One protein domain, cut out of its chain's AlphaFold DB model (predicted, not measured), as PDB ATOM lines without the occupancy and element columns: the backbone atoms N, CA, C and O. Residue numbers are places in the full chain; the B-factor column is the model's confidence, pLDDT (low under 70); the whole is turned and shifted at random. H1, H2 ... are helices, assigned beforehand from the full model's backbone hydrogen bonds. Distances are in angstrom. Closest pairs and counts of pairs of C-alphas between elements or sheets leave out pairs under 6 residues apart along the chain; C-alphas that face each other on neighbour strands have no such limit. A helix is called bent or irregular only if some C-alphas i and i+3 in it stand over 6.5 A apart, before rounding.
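Overview. This is residues 163 to 227 of the 250 residues of an uncharacterized protein of Eucalyptus grandis (UniProt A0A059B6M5). This domain has little regular structure: the looping stretch of residues 173 to 222 makes most of the body, with two short helices, H1 and H2, at one end of the longest axis and the loops of residues 186 to 204 toward the other. Residues 184 to 185 pair with 205 to 206, antiparallel, where those loops begin and end. The printed part has 65 residues, with H1 then H2 and no named strand; its class is all helix, with only 15 residues in named elements. It is compact, radius of gyration of the C-alphas 11.3 A, and elongated, spanning 34 by 21 by 19 A.

Arrangement. Start at H1, residues 163 to 172, which is irregular: C-alphas 167 and 170 are 8.6 A apart. H2, residues 223 to 227, is close but not clearly touching; the closest C-alphas, of Met 165 and Ala 225, are 7.7 A apart. Every O i to N i+4 pair is within hydrogen-bond range in H2, 4 of 6 in H1.

Along the chain. Find C-alpha 163 at (258.189, 283.910, 288.402); H1 runs 12.5 A from there. H2, 6.1 A long, ends at C-alpha 227, (248.729, 279.849, 298.152).

Size, cuts and confidence. The C-alphas farthest apart, of Arg 167 and Pro 202, are 34.9 A apart. The link from H1 to H2 is long, 50 residues. The printed part has no cut, and no printed residue is under 70 in pLDDT.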
ATOM      1  N   ALA A 163     257.737 282.653 289.003       95.31
ATOM      2  CA  ALA A 163     258.189 283.910 288.402       95.31
ATOM      3  C   ALA A 163     257.084 284.984 288.361       95.31
ATOM      4  O   ALA A 163     257.367 286.183 288.367       95.31
ATOM      5  N   SER A 164     255.807 284.586 288.331       94.56
ATOM      6  CA  SER A 164     254.677 285.515 288.431       94.56
ATOM      7  C   SER A 164     254.641 286.253 289.773       94.56
ATOM      8  O   SER A 164     254.282 287.429 289.801       94.56
ATOM      9  N   MET A 165     255.093 285.618 290.862       94.25
ATOM     10  CA  MET A 165     255.161 286.252 292.180       94.25
ATOM     11  C   MET A 165     256.215 287.355 292.224       94.25
ATOM     12  O   MET A 165     255.980 288.371 292.859       94.25
ATOM     13  N   TYR A 166     257.338 287.205 291.515       91.75
ATOM     14  CA  TYR A 166     258.346 288.268 291.414       91.75
ATOM     15  C   TYR A 166     257.851 289.435 290.556       91.75
ATOM     16  O   TYR A 166     258.020 290.590 290.937       91.75
ATOM     17  N   ARG A 167     257.167 289.146 289.440       91.12
ATOM     18  CA  ARG A 167     256.605 290.175 288.548       91.12
ATOM     19  C   ARG A 167     255.449 290.957 289.179       91.12
ATOM     20  O   ARG A 167     255.348 292.161 288.980       91.12
ATOM     21  N   GLY A 168     254.571 290.283 289.922       91.94
ATOM     22  CA  GLY A 168     253.371 290.871 290.536       91.94
ATOM     23  C   GLY A 168     253.474 291.116 292.043       91.94
ATOM     24  O   GLY A 168     252.463 291.422 292.671       91.94
ATOM     25  N   GLY A 169     254.654 290.941 292.637       91.62
ATOM     26  CA  GLY A 169     254.828 290.748 294.079       91.62
ATOM     27  C   GLY A 169     254.152 291.780 294.981       91.62
ATOM     28  O   GLY A 169     253.370 291.369 295.842       91.62
ATOM     29  N   PRO A 170     254.347 293.095 294.757       93.00
ATOM     30  CA  PRO A 170     253.693 294.128 295.558       93.00
ATOM     31  C   PRO A 170     252.161 294.022 295.539       93.00
ATOM     32  O   PRO A 170     251.525 294.071 296.590       93.00
ATOM     33  N   ASN A 171     251.568 293.770 294.367       95.38
ATOM     34  CA  ASN A 171     250.115 293.617 294.205       95.38
ATOM     35  C   ASN A 171     249.583 292.324 294.845       95.38
ATOM     36  O   ASN A 171     248.407 292.225 295.185       95.38
ATOM     37  N   LEU A 172     250.450 291.327 295.021       94.88
ATOM     38  CA  LEU A 172     250.140 290.057 295.678       94.88
ATOM     39  C   LEU A 172     250.351 290.115 297.204       94.88
ATOM     40  O   LEU A 172     250.014 289.153 297.908       94.88
ATOM     41  N   GLY A 173     250.849 291.247 297.718       94.88
ATOM     42  CA  GLY A 173     251.097 291.508 299.135       94.88
ATOM     43  C   GLY A 173     252.489 291.105 299.624       94.88
ATOM     44  O   GLY A 173     252.704 291.053 300.836       94.88
ATOM     45  N   PHE A 174     253.426 290.809 298.720       96.75
ATOM     46  CA  PHE A 174     254.800 290.467 299.081       96.75
ATOM     47  C   PHE A 174     255.671 291.710 299.272       96.75
ATOM     48  O   PHE A 174     255.598 292.676 298.514       96.75
ATOM     49  N   ASP A 175     256.543 291.649 300.274       94.44
ATOM     50  CA  ASP A 175     257.620 292.610 300.472       94.44
ATOM     51  C   ASP A 175     258.808 292.222 299.583       94.44
ATOM     52  O   ASP A 175     259.564 291.297 299.891       94.44
ATOM     53  N   MET A 176     258.981 292.945 298.475       91.81
ATOM     54  CA  MET A 176     260.041 292.655 297.505       91.81
ATOM     55  C   MET A 176     261.451 292.903 298.043       91.81
ATOM     56  O   MET A 176     262.390 292.270 297.568       91.81
ATOM     57  N   VAL A 177     261.614 293.723 299.086       87.25
ATOM     58  CA  VAL A 177     262.908 293.901 299.771       87.25
ATOM     59  C   VAL A 177     263.310 292.623 300.519       87.25
ATOM     60  O   VAL A 177     264.490 292.370 300.762       87.25
ATOM     61  N   ARG A 178     262.327 291.788 300.874       85.69
ATOM     62  CA  ARG A 178     262.504 290.521 301.593       85.69
ATOM     63  C   ARG A 178     262.206 289.291 300.735       85.69
ATOM     64  O   ARG A 178     262.262 288.184 301.259       85.69
ATOM     65  N   ALA A 179     261.928 289.448 299.438       88.00
ATOM     66  CA  ALA A 179     261.556 288.337 298.556       88.00
ATOM     67  C   ALA A 179     262.611 287.217 298.529       88.00
ATOM     68  O   ALA A 179     262.265 286.040 298.514       88.00
ATOM     69  N   GLN A 180     263.894 287.582 298.598       92.69
ATOM     70  CA  GLN A 180     265.027 286.650 298.620       92.69
ATOM     71  C   GLN A 180     265.622 286.452 300.021       92.69
ATOM     72  O   GLN A 180     266.748 285.981 300.152       92.69
ATOM     73  N   LYS A 181     264.879 286.797 301.081       95.38
ATOM     74  CA  LYS A 181     265.279 286.540 302.468       95.38
ATOM     75  C   LYS A 181     264.459 285.397 303.047       95.38
ATOM     76  O   LYS A 181     263.236 285.391 302.917       95.38
ATOM     77  N   ALA A 182     265.118 284.463 303.725       97.00
ATOM     78  CA  ALA A 182     264.414 283.465 304.519       97.00
ATOM     79  C   ALA A 182     263.690 284.155 305.689       97.00
ATOM     80  O   ALA A 182     264.295 284.933 306.434       97.00
ATOM     81  N   CYS A 183     262.391 283.893 305.843       97.12
ATOM     82  CA  CYS A 183     261.612 284.416 306.962       97.12
ATOM     83  C   CYS A 183     261.992 283.748 308.289       97.12
ATOM     84  O   CYS A 183     262.209 284.441 309.275       97.12
ATOM     85  N   CYS A 184     262.080 282.422 308.318       96.94
ATOM     86  CA  CYS A 184     262.620 281.636 309.415       96.94
ATOM     87  C   CYS A 184     264.084 281.313 309.113       96.94
ATOM     88  O   CYS A 184     264.408 280.308 308.481       96.94
ATOM     89  N   GLY A 185     264.976 282.204 309.520       95.00
ATOM     90  CA  GLY A 185     266.382 282.110 309.168       95.00
ATOM     91  C   GLY A 185     267.233 283.038 310.012       95.00
ATOM     92  O   GLY A 185     266.724 283.848 310.792       95.00
ATOM     93  N   MET A 186     268.545 282.900 309.873       91.31
ATOM     94  CA  MET A 186     269.506 283.727 310.586       91.31
ATOM     95  C   MET A 186     270.754 283.993 309.747       91.31
ATOM     96  O   MET A 186     270.867 283.539 308.613       91.31
ATOM     97  N   GLY A 187     271.686 284.764 310.307       83.88
ATOM     98  CA  GLY A 187     272.882 285.239 309.607       83.88
ATOM     99  C   GLY A 187     272.713 286.635 309.002       83.88
ATOM    100  O   GLY A 187     273.705 287.280 308.675       83.88
ATOM    101  N   GLY A 188     271.481 287.153 308.921       83.12
ATOM    102  CA  GLY A 188     271.213 288.494 308.405       83.12
ATOM    103  C   GLY A 188     271.655 288.665 306.946       83.12
ATOM    104  O   GLY A 188     271.508 287.762 306.123       83.12
ATOM    105  N   GLY A 189     272.163 289.852 306.605       87.12
ATOM    106  CA  GLY A 189     272.654 290.152 305.258       87.12
ATOM    107  C   GLY A 189     271.574 290.102 304.167       87.12
ATOM    108  O   GLY A 189     270.400 290.419 304.403       87.12
ATOM    109  N   ASP A 190     271.998 289.721 302.960       90.44
ATOM    110  CA  ASP A 190     271.171 289.778 301.746       90.44
ATOM    111  C   ASP A 190     270.075 288.706 301.719       90.44
ATOM    112  O   ASP A 190     269.001 288.958 301.180       90.44
ATOM    113  N   TYR A 191     270.312 287.549 302.353       94.88
ATOM    114  CA  TYR A 191     269.455 286.362 302.212       94.88
ATOM    115  C   TYR A 191     268.903 285.804 303.535       94.88
ATOM    116  O   TYR A 191     268.018 284.950 303.511       94.88
ATOM    117  N   ASN A 192     269.381 286.286 304.690       94.94
ATOM    118  CA  ASN A 192     269.008 285.795 306.026       94.94
ATOM    119  C   ASN A 192     269.050 284.259 306.155       94.94
ATOM    120  O   ASN A 192     268.162 283.652 306.748       94.94
ATOM    121  N   PHE A 193     270.058 283.633 305.548       94.25
ATOM    122  CA  PHE A 193     270.189 282.184 305.467       94.25
ATOM    123  C   PHE A 193     271.575 281.734 305.935       94.25
ATOM    124  O   PHE A 193     272.588 282.224 305.434       94.25
ATOM    125  N   ASP A 194     271.601 280.757 306.843       90.94
ATOM    126  CA  ASP A 194     272.805 280.084 307.332       90.94
ATOM    127  C   ASP A 194     272.627 278.561 307.157       90.94
ATOM    128  O   ASP A 194     271.724 277.979 307.769       90.94
ATOM    129  N   PRO A 195     273.467 277.884 306.349       86.12
ATOM    130  CA  PRO A 195     273.329 276.449 306.093       86.12
ATOM    131  C   PRO A 195     273.517 275.575 307.344       86.12
ATOM    132  O   PRO A 195     273.033 274.439 307.367       86.12
ATOM    133  N   ASN A 196     274.187 276.089 308.379       89.06
ATOM    134  CA  ASN A 196     274.474 275.366 309.618       89.06
ATOM    135  C   ASN A 196     273.404 275.583 310.695       89.06
ATOM    136  O   ASN A 196     273.361 274.841 311.676       89.06
ATOM    137  N   ARG A 197     272.534 276.589 310.537       90.50
ATOM    138  CA  ARG A 197     271.513 276.958 311.529       90.50
ATOM    139  C   ARG A 197     270.153 277.115 310.861       90.50
ATOM    140  O   ARG A 197     269.709 278.210 310.528       90.50
ATOM    141  N   ARG A 198     269.503 275.968 310.665       88.88
ATOM    142  CA  ARG A 198     268.203 275.854 309.992       88.88
ATOM    143  C   ARG A 198     267.055 276.361 310.864       88.88
ATOM    144  O   ARG A 198     267.172 276.420 312.087       88.88
ATOM    145  N   CYS A 199     265.926 276.661 310.224       94.56
ATOM    146  CA  CYS A 199     264.674 276.960 310.914       94.56
ATOM    147  C   CYS A 199     264.365 275.903 311.993       94.56
ATOM    148  O   CYS A 199     264.473 274.704 311.740       94.56
ATOM    149  N   GLY A 200     264.014 276.356 313.200       92.44
ATOM    150  CA  GLY A 200     263.786 275.500 314.370       92.44
ATOM    151  C   GLY A 200     265.019 275.257 315.252       92.44
ATOM    152  O   GLY A 200     264.866 274.793 316.379       92.44
ATOM    153  N   ALA A 201     266.231 275.603 314.802       93.94
ATOM    154  CA  ALA A 201     267.413 275.571 315.664       93.94
ATOM    155  C   ALA A 201     267.353 276.679 316.744       93.94
ATOM    156  O   ALA A 201     266.785 277.749 316.495       93.94
ATOM    157  N   PRO A 202     267.979 276.481 317.926       93.75
ATOM    158  CA  PRO A 202     268.015 277.498 318.977       93.75
ATOM    159  C   PRO A 202     268.511 278.846 318.448       93.75
ATOM    160  O   PRO A 202     269.523 278.897 317.752       93.75
ATOM    161  N   GLY A 203     267.812 279.936 318.770       90.38
ATOM    162  CA  GLY A 203     268.179 281.299 318.359       90.38
ATOM    163  C   GLY A 203     267.844 281.680 316.910       90.38
ATOM    164  O   GLY A 203     268.118 282.814 316.523       90.38
ATOM    165  N   VAL A 204     267.246 280.787 316.112       95.44
ATOM    166  CA  VAL A 204     266.715 281.132 314.784       95.44
ATOM    167  C   VAL A 204     265.314 281.715 314.945       95.44
ATOM    168  O   VAL A 204     264.407 281.045 315.435       95.44
ATOM    169  N   ALA A 205     265.141 282.972 314.539       93.25
ATOM    170  CA  ALA A 205     263.876 283.685 314.662       93.25
ATOM    171  C   ALA A 205     263.043 283.613 313.376       93.25
ATOM    172  O   ALA A 205     263.568 283.491 312.268       93.25
ATOM    173  N   VAL A 206     261.727 283.749 313.542       96.56
ATOM    174  CA  VAL A 206     260.778 283.964 312.446       96.56
ATOM    175  C   VAL A 206     260.621 285.466 312.208       96.56
ATOM    176  O   VAL A 206     260.557 286.257 313.149       96.56
ATOM    177  N   CYS A 207     260.548 285.873 310.944       95.06
ATOM    178  CA  CYS A 207     260.387 287.265 310.561       95.06
ATOM    179  C   CYS A 207     259.031 287.838 311.036       95.06
ATOM    180  O   CYS A 207     258.042 287.107 311.084       95.06
ATOM    181  N   PRO A 208     258.919 289.156 311.307       94.50
ATOM    182  CA  PRO A 208     257.693 289.747 311.870       94.50
ATOM    183  C   PRO A 208     256.426 289.610 311.010       94.50
ATOM    184  O   PRO A 208     255.314 289.679 311.527       94.50
ATOM    185  N   HIS A 209     256.575 289.446 309.691       94.88
ATOM    186  CA  HIS A 209     255.450 289.374 308.752       94.88
ATOM    187  C   HIS A 209     255.610 288.206 307.766       94.88
ATOM    188  O   HIS A 209     255.918 288.435 306.592       94.88
ATOM    189  N   PRO A 210     255.374 286.953 308.199       95.44
ATOM    190  CA  PRO A 210     255.534 285.775 307.342       95.44
ATOM    191  C   PRO A 210     254.649 285.788 306.094       95.44
ATOM    192  O   PRO A 210     255.044 285.294 305.044       95.44
ATOM    193  N   THR A 211     253.471 286.411 306.178       96.38
ATOM    194  CA  THR A 211     252.533 286.555 305.054       96.38
ATOM    195  C   THR A 211     253.028 287.502 303.963       96.38
ATOM    196  O   THR A 211     252.469 287.498 302.874       96.38
ATOM    197  N   LYS A 212     254.072 288.297 304.219       96.19
ATOM    198  CA  LYS A 212     254.700 289.176 303.222       96.19
ATOM    199  C   LYS A 212     255.990 288.590 302.640       96.19
ATOM    200  O   LYS A 212     256.539 289.166 301.707       96.19
ATOM    201  N   ALA A 213     256.485 287.473 303.172       95.69
ATOM    202  CA  ALA A 213     257.702 286.822 302.696       95.69
ATOM    203  C   ALA A 213     257.388 285.751 301.642       95.69
ATOM    204  O   ALA A 213     256.359 285.076 301.719       95.69
ATOM    205  N   MET A 214     258.294 285.571 300.676       96.38
ATOM    206  CA  MET A 214     258.193 284.493 299.684       96.38
ATOM    207  C   MET A 214     258.874 283.210 300.168       96.38
ATOM    208  O   MET A 214     258.287 282.135 300.070       96.38
ATOM    209  N   SER A 215     260.078 283.317 300.738       96.75
ATOM    210  CA  SER A 215     260.815 282.175 301.282       96.75
ATOM    211  C   SER A 215     260.558 281.987 302.778       96.75
ATOM    212  O   SER A 215     260.616 282.940 303.560       96.75
ATOM    213  N   TRP A 216     260.284 280.746 303.179       97.25
ATOM    214  CA  TRP A 216     260.163 280.368 304.580       97.25
ATOM    215  C   TRP A 216     261.541 280.181 305.209       97.25
ATOM    216  O   TRP A 216     261.955 281.039 305.971       97.25
ATOM    217  N   ASP A 217     262.277 279.131 304.859       95.50
ATOM    218  CA  ASP A 217     263.545 278.754 305.507       95.50
ATOM    219  C   ASP A 217     264.772 278.879 304.588       95.50
ATOM    220  O   ASP A 217     265.871 278.454 304.935       95.50
ATOM    221  N   GLY A 218     264.588 279.458 303.400       94.88
ATOM    222  CA  GLY A 218     265.611 279.581 302.365       94.88
ATOM    223  C   GLY A 218     265.625 278.451 301.336       94.88
ATOM    224  O   GLY A 218     266.230 278.625 300.278       94.88
ATOM    225  N   ILE A 219     264.932 277.344 301.606       93.25
ATOM    226  CA  ILE A 219     264.751 276.205 300.695       93.25
ATOM    227  C   ILE A 219     263.287 276.114 300.262       93.25
ATOM    228  O   ILE A 219     263.005 275.911 299.089       93.25
ATOM    229  N   GLN A 220     262.360 276.310 301.194       94.19
ATOM    230  CA  GLN A 220     260.926 276.245 300.965       94.19
ATOM    231  C   GLN A 220     260.291 277.632 300.920       94.19
ATOM    232  O   GLN A 220     260.846 278.635 301.387       94.19
ATOM    233  N   MET A 221     259.093 277.686 300.346       96.50
ATOM    234  CA  MET A 221     258.278 278.894 300.291       96.50
ATOM    235  C   MET A 221     257.374 279.022 301.518       96.50
ATOM    236  O   MET A 221     257.088 278.053 302.218       96.50
ATOM    237  N   THR A 222     256.904 280.237 301.790       97.56
ATOM    238  CA  THR A 222     255.888 280.462 302.822       97.56
ATOM    239  C   THR A 222     254.532 279.907 302.392       97.56
ATOM    240  O   THR A 222     254.240 279.771 301.202       97.56
ATOM    241  N   GLN A 223     253.645 279.670 303.361       96.69
ATOM    242  CA  GLN A 223     252.251 279.305 303.087       96.69
ATOM    243  C   GLN A 223     251.572 280.296 302.127       96.69
ATOM    244  O   GLN A 223     250.828 279.885 301.239       96.69
ATOM    245  N   ARG A 224     251.841 281.604 302.267       96.94
ATOM    246  CA  ARG A 224     251.277 282.627 301.375       96.94
ATOM    247  C   ARG A 224     251.809 282.495 299.948       96.94
ATOM    248  O   ARG A 224     251.022 282.616 299.012       96.94
ATOM    249  N   ALA A 225     253.105 282.252 299.779       97.31
ATOM    250  CA  ALA A 225     253.702 282.029 298.467       97.31
ATOM    251  C   ALA A 225     253.132 280.778 297.789       97.31
ATOM    252  O   ALA A 225     252.668 280.875 296.654       97.31
ATOM    253  N   TYR A 226     253.027 279.655 298.506       97.56
ATOM    254  CA  TYR A 226     252.334 278.474 297.985       97.56
ATOM    255  C   TYR A 226     250.879 278.778 297.616       97.56
ATOM    256  O   TYR A 226     250.464 278.443 296.516       97.56
ATOM    257  N   PHE A 227     250.118 279.485 298.458       97.62
ATOM    258  CA  PHE A 227     248.729 279.849 298.152       97.62
ATOM    259  C   PHE A 227     248.594 280.660 296.853       97.62
ATOM    260  O   PHE A 227     247.733 280.379 296.018       97.62
TER     261      PHE A 227